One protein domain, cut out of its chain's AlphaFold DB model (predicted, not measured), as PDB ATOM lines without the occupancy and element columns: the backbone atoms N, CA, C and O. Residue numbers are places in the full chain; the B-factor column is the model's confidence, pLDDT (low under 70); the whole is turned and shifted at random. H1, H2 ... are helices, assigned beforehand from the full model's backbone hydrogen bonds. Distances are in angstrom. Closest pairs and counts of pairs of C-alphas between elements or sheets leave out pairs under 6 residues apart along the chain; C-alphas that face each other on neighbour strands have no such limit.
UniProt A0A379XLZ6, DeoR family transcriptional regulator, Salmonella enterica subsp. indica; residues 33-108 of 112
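Overview. This is residues 33 to 108 of the 112 residues of the protein "DeoR family transcriptional regulator" of Salmonella enterica subsp. indica (UniProt A0A379XLZ6). One long helix, H2, makes the long axis, and H1 meets its first end in a corner like an L; beyond the other end of H2 the chain folds back beside it as a long loop, turns again and leads out to the short helix H3. Residues 33 to 41 and residues 94 to 108 stick out from the rest, the latter with H3 among them. The printed part has 76 residues with three named helices, in the order H1, H2, H3, and no named strand: the class is all helix. It is extended, with a radius of gyration of the C-alphas of 18.9 A, and elongated, spanning 51 by 28 by 20 A.

Arrangement. Start at H2, residues 50 to 75, which touches no helix. Look back along the chain to H1, residues 36 to 47: it is close to H2 but not clearly touching, and the closest C-alphas, those of Phe 45 and Phe 51, are 5.9 A apart. Their lines are about perpendicular, at 80 degrees. H3, residues 97 to 106, is apart from both H1 and H2. In H1, H2 and H3 every O i to N i+4 pair is within hydrogen-bond range.

Along the chain. Find C-alpha 50 at (-53.472, 56.477, 35.463); from there H2 runs 38.1 A to C-alpha 75 at (-45.118, 41.039, 69.263). H1, 16.3 A long, begins at C-alpha 36, (-59.199, 43.765, 21.702). H3, 14.3 A long, ends at C-alpha 106, (-54.853, 23.997, 61.146).

Size, cuts and confidence. The C-alphas of Leu 37 and Asp 95, 52.3 A apart, are the two farthest from each other. The printed part has no cut. A tight link of 2 residues joins H1 to H2, and a long link of 21 residues, 76 to 96, joins H2 to H3. The mean pLDDT of the printed part is 87.8; look for values under 70 at residues 95 to 96.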
ATOM      1  N   SER A  33     -54.940  36.111  23.150       76.88
ATOM      2  CA  SER A  33     -56.276  35.567  23.442       76.88
ATOM      3  C   SER A  33     -57.186  36.554  24.181       76.88
ATOM      4  O   SER A  33     -58.380  36.310  24.347       76.88
ATOM      5  N   VAL A  34     -56.627  37.678  24.630       82.44
ATOM      6  CA  VAL A  34     -57.342  38.741  25.326       82.44
ATOM      7  C   VAL A  34     -58.143  39.566  24.309       82.44
ATOM      8  O   VAL A  34     -57.555  40.068  23.350       82.44
ATOM      9  N   PRO A  35     -59.459  39.773  24.499       89.62
ATOM     10  CA  PRO A  35     -60.268  40.581  23.589       89.62
ATOM     11  C   PRO A  35     -59.686  41.983  23.352       89.62
ATOM     12  O   PRO A  35     -59.202  42.632  24.281       89.62
ATOM     13  N   LEU A  36     -59.784  42.479  22.114       87.56
ATOM     14  CA  LEU A  36     -59.199  43.765  21.702       87.56
ATOM     15  C   LEU A  36     -59.671  44.953  22.547       87.56
ATOM     16  O   LEU A  36     -58.893  45.874  22.777       87.56
ATOM     17  N   LEU A  37     -60.914  44.916  23.037       91.62
ATOM     18  CA  LEU A  37     -61.435  45.939  23.943       91.62
ATOM     19  C   LEU A  37     -60.564  46.061  25.201       91.62
ATOM     20  O   LEU A  37     -60.129  47.158  25.528       91.62
ATOM     21  N   TRP A  38     -60.229  44.942  25.848       90.69
ATOM     22  CA  TRP A  38     -59.382  44.937  27.045       90.69
ATOM     23  C   TRP A  38     -57.968  45.425  26.753       90.69
ATOM     24  O   TRP A  38     -57.416  46.193  27.537       90.69
ATOM     25  N   GLN A  39     -57.396  45.024  25.616       89.62
ATOM     26  CA  GLN A  39     -56.077  45.506  25.202       89.62
ATOM     27  C   GLN A  39     -56.085  47.025  24.994       89.62
ATOM     28  O   GLN A  39     -55.177  47.712  25.454       89.62
ATOM     29  N   ARG A  40     -57.130  47.556  24.343       90.25
ATOM     30  CA  ARG A  40     -57.300  48.993  24.091       90.25
ATOM     31  C   ARG A  40     -57.475  49.765  25.396       90.25
ATOM     32  O   ARG A  40     -56.747  50.721  25.630       90.25
ATOM     33  N   THR A  41     -58.371  49.305  26.268       91.50
ATOM     34  CA  THR A  41     -58.607  49.921  27.579       91.50
ATOM     35  C   THR A  41     -57.345  49.914  28.439       91.50
ATOM     36  O   THR A  41     -57.040  50.916  29.080       91.50
ATOM     37  N   LEU A  42     -56.576  48.821  28.429       88.94
ATOM     38  CA  LEU A  42     -55.303  48.752  29.143       88.94
ATOM     39  C   LEU A  42     -54.264  49.710  28.544       88.94
ATOM     40  O   LEU A  42     -53.551  50.374  29.291       88.94
ATOM     41  N   ALA A  43     -54.186  49.805  27.214       90.12
ATOM     42  CA  ALA A  43     -53.272  50.719  26.536       90.12
ATOM     43  C   ALA A  43     -53.575  52.186  26.877       90.12
ATOM     44  O   ALA A  43     -52.652  52.930  27.208       90.12
ATOM     45  N   ASP A  44     -54.850  52.583  26.868       92.12
ATOM     46  CA  ASP A  44     -55.266  53.929  27.276       92.12
ATOM     47  C   ASP A  44     -54.965  54.167  28.771       92.12
ATOM     48  O   ASP A  44     -54.374  55.183  29.135       92.12
ATOM     49  N   PHE A  45     -55.232  53.182  29.640       88.50
ATOM     50  CA  PHE A  45     -54.903  53.265  31.071       88.50
ATOM     51  C   PHE A  45     -53.401  53.455  31.352       88.50
ATOM     52  O   PHE A  45     -53.027  54.174  32.286       88.50
ATOM     53  N   ILE A  46     -52.535  52.811  30.565       89.06
ATOM     54  CA  ILE A  46     -51.077  52.949  30.673       89.06
ATOM     55  C   ILE A  46     -50.618  54.305  30.127       89.06
ATOM     56  O   ILE A  46     -49.782  54.954  30.757       89.06
ATOM     57  N   ARG A  47     -51.153  54.739  28.979       89.81
ATOM     58  CA  ARG A  47     -50.736  55.979  28.308       89.81
ATOM     59  C   ARG A  47     -51.073  57.227  29.125       89.81
ATOM     60  O   ARG A  47     -50.265  58.150  29.176       89.81
ATOM     61  N   ASP A  48     -52.220  57.243  29.793       87.69
ATOM     62  CA  ASP A  48     -52.784  58.462  30.384       87.69
ATOM     63  C   ASP A  48     -52.353  58.682  31.864       87.69
ATOM     64  O   ASP A  48     -53.051  59.311  32.664       87.69
ATOM     65  N   ASP A  49     -51.188  58.144  32.266       84.19
ATOM     66  CA  ASP A  49     -50.567  58.251  33.610       84.19
ATOM     67  C   ASP A  49     -51.431  57.693  34.776       84.19
ATOM     68  O   ASP A  49     -51.061  57.727  35.954       84.19
ATOM     69  N   HIS A  50     -52.596  57.110  34.476       88.94
ATOM     70  CA  HIS A  50     -53.472  56.477  35.463       88.94
ATOM     71  C   HIS A  50     -52.837  55.225  36.070       88.94
ATOM     72  O   HIS A  50     -52.938  55.031  37.285       88.94
ATOM     73  N   PHE A  51     -52.122  54.430  35.267       88.75
ATOM     74  CA  PHE A  51     -51.373  53.269  35.749       88.75
ATOM     75  C   PHE A  51     -50.374  53.639  36.850       88.75
ATOM     76  O   PHE A  51     -50.364  53.021  37.916       88.75
ATOM     77  N   TRP A  52     -49.567  54.680  36.634       88.62
ATOM     78  CA  TRP A  52     -48.554  55.093  37.600       88.62
ATOM     79  C   TRP A  52     -49.172  55.627  38.895       88.62
ATOM     80  O   TRP A  52     -48.778  55.216  39.992       88.62
ATOM     81  N   ARG A  53     -50.198  56.481  38.789       92.81
ATOM     82  CA  ARG A  53     -50.957  56.979  39.948       92.81
ATOM     83  C   ARG A  53     -51.584  55.840  40.750       92.81
ATOM     84  O   ARG A  53     -51.476  55.816  41.979       92.81
ATOM     85  N   HIS A  54     -52.191  54.877  40.061       90.94
ATOM     86  CA  HIS A  54     -52.769  53.692  40.679       90.94
ATOM     87  C   HIS A  54     -51.699  52.847  41.384       90.94
ATOM     88  O   HIS A  54     -51.856  52.516  42.559       90.94
ATOM     89  N   LEU A  55     -50.575  52.570  40.720       91.19
ATOM     90  CA  LEU A  55     -49.480  51.786  41.286       91.19
ATOM     91  C   LEU A  55     -48.883  52.454  42.528       91.19
ATOM     92  O   LEU A  55     -48.663  51.787  43.538       91.19
ATOM     93  N   LYS A  56     -48.664  53.772  42.496       92.56
ATOM     94  CA  LYS A  56     -48.173  54.540  43.649       92.56
ATOM     95  C   LYS A  56     -49.126  54.431  44.841       92.56
ATOM     96  O   LYS A  56     -48.677  54.200  45.964       92.56
ATOM     97  N   LYS A  57     -50.436  54.546  44.597       94.06
ATOM     98  CA  LYS A  57     -51.465  54.359  45.629       94.06
ATOM     99  C   LYS A  57     -51.434  52.934  46.193       94.06
ATOM    100  O   LYS A  57     -51.385  52.768  47.409       94.06
ATOM    101  N   MET A  58     -51.397  51.917  45.331       94.00
ATOM    102  CA  MET A  58     -51.355  50.514  45.755       94.00
ATOM    103  C   MET A  58     -50.096  50.187  46.562       94.00
ATOM    104  O   MET A  58     -50.201  49.548  47.605       94.00
ATOM    105  N   ARG A  59     -48.919  50.687  46.161       91.81
ATOM    106  CA  ARG A  59     -47.669  50.506  46.922       91.81
ATOM    107  C   ARG A  59     -47.779  51.034  48.348       91.81
ATOM    108  O   ARG A  59     -47.313  50.371  49.267       91.81
ATOM    109  N   ARG A  60     -48.435  52.182  48.549       92.62
ATOM    110  CA  ARG A  60     -48.679  52.725  49.892       92.62
ATOM    111  C   ARG A  60     -49.565  51.797  50.727       92.62
ATOM    112  O   ARG A  60     -49.243  51.545  51.882       92.62
ATOM    113  N   HIS A  61     -50.649  51.273  50.154       92.50
ATOM    114  CA  HIS A  61     -51.530  50.343  50.867       92.50
ATOM    115  C   HIS A  61     -50.822  49.031  51.228       92.50
ATOM    116  O   HIS A  61     -50.968  48.554  52.351       92.50
ATOM    117  N   TYR A  62     -50.020  48.473  50.319       91.06
ATOM    118  CA  TYR A  62     -49.250  47.260  50.603       91.06
ATOM    119  C   TYR A  62     -48.146  47.489  51.633       91.06
ATOM    120  O   TYR A  62     -47.961  46.635  52.492       91.06
ATOM    121  N   ALA A  63     -47.468  48.639  51.601       89.75
ATOM    122  CA  ALA A  63     -46.494  48.999  52.629       89.75
ATOM    123  C   ALA A  63     -47.154  49.093  54.013       89.75
ATOM    124  O   ALA A  63     -46.654  48.507  54.964       89.75
ATOM    125  N   GLN A  64     -48.317  49.747  54.112       92.81
ATOM    126  CA  GLN A  64     -49.052  49.850  55.376       92.81
ATOM    127  C   GLN A  64     -49.474  48.479  55.909       92.81
ATOM    128  O   GLN A  64     -49.282  48.179  57.083       92.81
ATOM    129  N   ARG A  65     -50.039  47.633  55.041       91.94
ATOM    130  CA  ARG A  65     -50.474  46.288  55.429       91.94
ATOM    131  C   ARG A  65     -49.295  45.418  55.858       91.94
ATOM    132  O   ARG A  65     -49.439  44.626  56.778       91.94
ATOM    133  N   ARG A  66     -48.149  45.570  55.191       90.94
ATOM    134  CA  ARG A  66     -46.911  44.880  55.544       90.94
ATOM    135  C   ARG A  66     -46.424  45.288  56.932       90.94
ATOM    136  O   ARG A  66     -46.193  44.395  57.732       90.94
ATOM    137  N   LEU A  67     -46.365  46.588  57.221       91.06
ATOM    138  CA  LEU A  67     -45.965  47.096  58.537       91.06
ATOM    139  C   LEU A  67     -46.833  46.521  59.658       91.06
ATOM    140  O   LEU A  67     -46.295  45.986  60.614       91.06
ATOM    141  N   TRP A  68     -48.161  46.524  59.502       92.81
ATOM    142  CA  TRP A  68     -49.057  45.960  60.520       92.81
ATOM    143  C   TRP A  68     -48.821  44.474  60.792       92.81
ATOM    144  O   TRP A  68     -48.948  44.028  61.927       92.81
ATOM    145  N   ILE A  69     -48.498  43.690  59.758       91.25
ATOM    146  CA  ILE A  69     -48.213  42.265  59.942       91.25
ATOM    147  C   ILE A  69     -46.824  42.075  60.559       91.25
ATOM    148  O   ILE A  69     -46.667  41.223  61.423       91.25
ATOM    149  N   GLU A  70     -45.827  42.857  60.142       91.88
ATOM    150  CA  GLU A  70     -44.483  42.830  60.732       91.88
ATOM    151  C   GLU A  70     -44.522  43.196  62.224       91.88
ATOM    152  O   GLU A  70     -43.926  42.488  63.029       91.88
ATOM    153  N   GLU A  71     -45.281  44.228  62.604       92.62
ATOM    154  CA  GLU A  71     -45.517  44.620  64.000       92.62
ATOM    155  C   GLU A  71     -46.202  43.495  64.789       92.62
ATOM    156  O   GLU A  71     -45.694  43.071  65.826       92.62
ATOM    157  N   ALA A  72     -47.300  42.940  64.266       91.88
ATOM    158  CA  ALA A  72     -48.022  41.852  64.925       91.88
ATOM    159  C   ALA A  72     -47.173  40.577  65.080       91.88
ATOM    160  O   ALA A  72     -47.294  39.873  66.077       91.88
ATOM    161  N   LEU A  73     -46.309  40.263  64.108       90.00
ATOM    162  CA  LEU A  73     -45.377  39.135  64.197       90.00
ATOM    163  C   LEU A  73     -44.260  39.404  65.213       90.00
ATOM    164  O   LEU A  73     -43.919  38.505  65.983       90.00
ATOM    165  N   ALA A  74     -43.744  40.635  65.269       91.44
ATOM    166  CA  ALA A  74     -42.718  41.030  66.230       91.44
ATOM    167  C   ALA A  74     -43.213  40.928  67.683       91.44
ATOM    168  O   ALA A  74     -42.464  40.479  68.548       91.44
ATOM    169  N   GLU A  75     -44.483  41.252  67.950       92.50
ATOM    170  CA  GLU A  75     -45.118  41.039  69.263       92.50
ATOM    171  C   GLU A  75     -45.138  39.561  69.689       92.50
ATOM    172  O   GLU A  75     -45.131  39.259  70.880       92.50
ATOM    173  N   GLN A  76     -45.128  38.635  68.725       88.31
ATOM    174  CA  GLN A  76     -45.042  37.191  68.966       88.31
ATOM    175  C   GLN A  76     -43.593  36.670  68.980       88.31
ATOM    176  O   GLN A  76     -43.379  35.460  69.051       88.31
ATOM    177  N   GLY A  77     -42.594  37.554  68.891       89.38
ATOM    178  CA  GLY A  77     -41.176  37.189  68.835       89.38
ATOM    179  C   GLY A  77     -40.712  36.643  67.481       89.38
ATOM    180  O   GLY A  77     -39.619  36.089  67.395       89.38
ATOM    181  N   LEU A  78     -41.514  36.787  66.420       88.00
ATOM    182  CA  LEU A  78     -41.169  36.346  65.068       88.00
ATOM    183  C   LEU A  78     -40.588  37.512  64.266       88.00
ATOM    184  O   LEU A  78     -41.215  38.562  64.127       88.00
ATOM    185  N   VAL A  79     -39.400  37.314  63.693       87.50
ATOM    186  CA  VAL A  79     -38.726  38.335  62.884       87.50
ATOM    187  C   VAL A  79     -38.926  38.043  61.400       87.50
ATOM    188  O   VAL A  79     -38.598  36.965  60.906       87.50
ATOM    189  N   VAL A  80     -39.467  39.024  60.677       89.06
ATOM    190  CA  VAL A  80     -39.634  38.954  59.221       89.06
ATOM    191  C   VAL A  80     -38.318  39.294  58.527       89.06
ATOM    192  O   VAL A  80     -37.731  40.352  58.760       89.06
ATOM    193  N   THR A  81     -37.888  38.436  57.606       87.62
ATOM    194  CA  THR A  81     -36.703  38.677  56.779       87.62
ATOM    195  C   THR A  81     -36.973  39.798  55.772       87.62
ATOM    196  O   THR A  81     -38.007  39.829  55.088       87.62
ATOM    197  N   LEU A  82     -36.021  40.727  55.644       80.19
ATOM    198  CA  LEU A  82     -36.129  41.861  54.729       80.19
ATOM    199  C   LEU A  82     -36.210  41.385  53.270       80.19
ATOM    200  O   LEU A  82     -35.318  40.703  52.768       80.19
ATOM    201  N   GLN A  83     -37.254  41.811  52.560       79.44
ATOM    202  CA  GLN A  83     -37.442  41.516  51.138       79.44
ATOM    203  C   GLN A  83     -37.459  42.798  50.311       79.44
ATOM    204  O   GLN A  83     -37.976  43.829  50.742       79.44
ATOM    205  N   LYS A  84     -36.963  42.728  49.070       74.75
ATOM    206  CA  LYS A  84     -36.996  43.837  48.094       74.75
ATOM    207  C   LYS A  84     -38.391  44.014  47.461       74.75
ATOM    208  O   LYS A  84     -38.514  44.238  46.260       74.75
ATOM    209  N   GLY A  85     -39.441  43.916  48.278       74.50
ATOM    210  CA  GLY A  85     -40.843  43.920  47.863       74.50
ATOM    211  C   GLY A  85     -41.417  42.522  47.629       74.50
ATOM    212  O   GLY A  85     -40.727  41.518  47.760       74.50
ATOM    213  N   GLY A  86     -42.706  42.479  47.298       80.88
ATOM    214  CA  GLY A  86     -43.480  41.244  47.183       80.88
ATOM    215  C   GLY A  86     -44.771  41.320  47.992       80.88
ATOM    216  O   GLY A  86     -44.952  42.210  48.823       80.88
ATOM    217  N   LEU A  87     -45.689  40.399  47.708       84.88
ATOM    218  CA  LEU A  87     -46.948  40.262  48.451       84.88
ATOM    219  C   LEU A  87     -46.815  39.345  49.672       84.88
ATOM    220  O   LEU A  87     -47.706  39.325  50.513       84.88
ATOM    221  N   GLN A  88     -45.728  38.579  49.745       88.19
ATOM    222  CA  GLN A  88     -45.500  37.568  50.768       88.19
ATOM    223  C   GLN A  88     -44.504  38.066  51.821       88.19
ATOM    224  O   GLN A  88     -43.695  38.966  51.578       88.19
ATOM    225  N   LEU A  89     -44.588  37.463  53.003       88.44
ATOM    226  CA  LEU A  89     -43.664  37.649  54.114       88.44
ATOM    227  C   LEU A  89     -42.979  36.314  54.365       88.44
ATOM    228  O   LEU A  89     -43.597  35.264  54.217       88.44
ATOM    229  N   VAL A  90     -41.700  36.370  54.706       89.56
ATOM    230  CA  VAL A  90     -40.896  35.194  55.038       89.56
ATOM    231  C   VAL A  90     -40.354  35.432  56.432       89.56
ATOM    232  O   VAL A  90     -39.847  36.518  56.715       89.56
ATOM    233  N   ILE A  91     -40.511  34.427  57.280       88.94
ATOM    234  CA  ILE A  91     -39.958  34.377  58.626       88.94
ATOM    235  C   ILE A  91     -38.963  33.228  58.678       88.94
ATOM    236  O   ILE A  91     -39.174  32.187  58.051       88.94
ATOM    237  N   GLU A  92     -37.882  33.426  59.415       84.69
ATOM    238  CA  GLU A  92     -36.968  32.345  59.754       84.69
ATOM    239  C   GLU A  92     -37.461  31.679  61.037       84.69
ATOM    240  O   GLU A  92     -37.871  32.344  61.987       84.69
ATOM    241  N   VAL A  93     -37.481  30.352  61.025       80.88
ATOM    242  CA  VAL A  93     -37.983  29.527  62.118       80.88
ATOM    243  C   VAL A  93     -36.907  28.507  62.449       80.88
ATOM    244  O   VAL A  93     -36.371  27.857  61.551       80.88
ATOM    245  N   GLU A  94     -36.586  28.377  63.733       74.12
ATOM    246  CA  GLU A  94     -35.667  27.353  64.224       74.12
ATOM    247  C   GLU A  94     -36.370  25.976  64.234       74.12
ATOM    248  O   GLU A  94     -37.564  25.869  64.532       74.12
ATOM    249  N   ASP A  95     -35.630  24.914  63.897       69.56
ATOM    250  CA  ASP A  95     -36.090  23.516  63.847       69.56
ATOM    251  C   ASP A  95     -37.164  23.158  62.786       69.56
ATOM    252  O   ASP A  95     -37.409  23.864  61.809       69.56
ATOM    253  N   ASN A  96     -37.727  21.944  62.896       68.50
ATOM    254  CA  ASN A  96     -38.539  21.260  61.884       68.50
ATOM    255  C   ASN A  96     -39.787  22.058  61.452       68.50
ATOM    256  O   ASN A  96     -40.881  21.905  62.006       68.50
ATOM    257  N   ASN A  97     -39.618  22.829  60.376       78.12
ATOM    258  CA  ASN A  97     -40.622  23.698  59.762       78.12
ATOM    259  C   ASN A  97     -41.966  22.988  59.478       78.12
ATOM    260  O   ASN A  97     -43.037  23.569  59.634       78.12
ATOM    261  N   LYS A  98     -41.955  21.687  59.145       83.69
ATOM    262  CA  LYS A  98     -43.170  20.960  58.721       83.69
ATOM    263  C   LYS A  98     -44.247  20.872  59.804       83.69
ATOM    264  O   LYS A  98     -45.430  20.999  59.499       83.69
ATOM    265  N   ALA A  99     -43.855  20.641  61.059       85.25
ATOM    266  CA  ALA A  99     -44.811  20.536  62.163       85.25
ATOM    267  C   ALA A  99     -45.441  21.899  62.492       85.25
ATOM    268  O   ALA A  99     -46.642  21.986  62.755       85.25
ATOM    269  N   GLN A 100     -44.644  22.967  62.420       83.19
ATOM    270  CA  GLN A 100     -45.096  24.332  62.680       83.19
ATOM    271  C   GLN A 100     -46.037  24.827  61.572       83.19
ATOM    272  O   GLN A 100     -47.117  25.333  61.871       83.19
ATOM    273  N   VAL A 101     -45.697  24.563  60.304       89.00
ATOM    274  CA  VAL A 101     -46.553  24.839  59.138       89.00
ATOM    275  C   VAL A 101     -47.881  24.087  59.229       89.00
ATOM    276  O   VAL A 101     -48.936  24.672  58.986       89.00
ATOM    277  N   ALA A 102     -47.873  22.809  59.619       89.44
ATOM    278  CA  ALA A 102     -49.108  22.040  59.783       89.44
ATOM    279  C   ALA A 102     -50.011  22.628  60.881       89.44
ATOM    280  O   ALA A 102     -51.208  22.811  60.659       89.44
ATOM    281  N   LYS A 103     -49.437  22.983  62.038       88.88
ATOM    282  CA  LYS A 103     -50.164  23.616  63.146       88.88
ATOM    283  C   LYS A 103     -50.757  24.970  62.738       88.88
ATOM    284  O   LYS A 103     -51.912  25.249  63.046       88.88
ATOM    285  N   ALA A 104     -49.991  25.795  62.030       88.44
ATOM    286  CA  ALA A 104     -50.438  27.100  61.553       88.44
ATOM    287  C   ALA A 104     -51.572  26.983  60.521       88.44
ATOM    288  O   ALA A 104     -52.582  27.675  60.641       88.44
ATOM    289  N   ASN A 105     -51.463  26.048  59.572       91.94
ATOM    290  CA  ASN A 105     -52.534  25.768  58.613       91.94
ATOM    291  C   ASN A 105     -53.814  25.270  59.305       91.94
ATOM    292  O   ASN A 105     -54.907  25.714  58.957       91.94
ATOM    293  N   GLN A 106     -53.703  24.417  60.330       92.75
ATOM    294  CA  GLN A 106     -54.853  23.997  61.146       92.75
ATOM    295  C   GLN A 106     -55.491  25.160  61.919       92.75
ATOM    296  O   GLN A 106     -56.700  25.163  62.127       92.75
ATOM    297  N   ALA A 107     -54.698  26.161  62.305       91.12
ATOM    298  CA  ALA A 107     -55.179  27.396  62.919       91.12
ATOM    299  C   ALA A 107     -55.761  28.406  61.903       91.12
ATOM    300  O   ALA A 107     -56.179  29.493  62.296       91.12
ATOM    301  N   GLY A 108     -55.802  28.066  60.608       90.38
ATOM    302  CA  GLY A 108     -56.369  28.904  59.548       90.38
ATOM    303  C   GLY A 108     -55.385  29.889  58.905       90.38
ATOM    304  O   GLY A 108     -55.807  30.751  58.136       90.38
TER     305      GLY A 108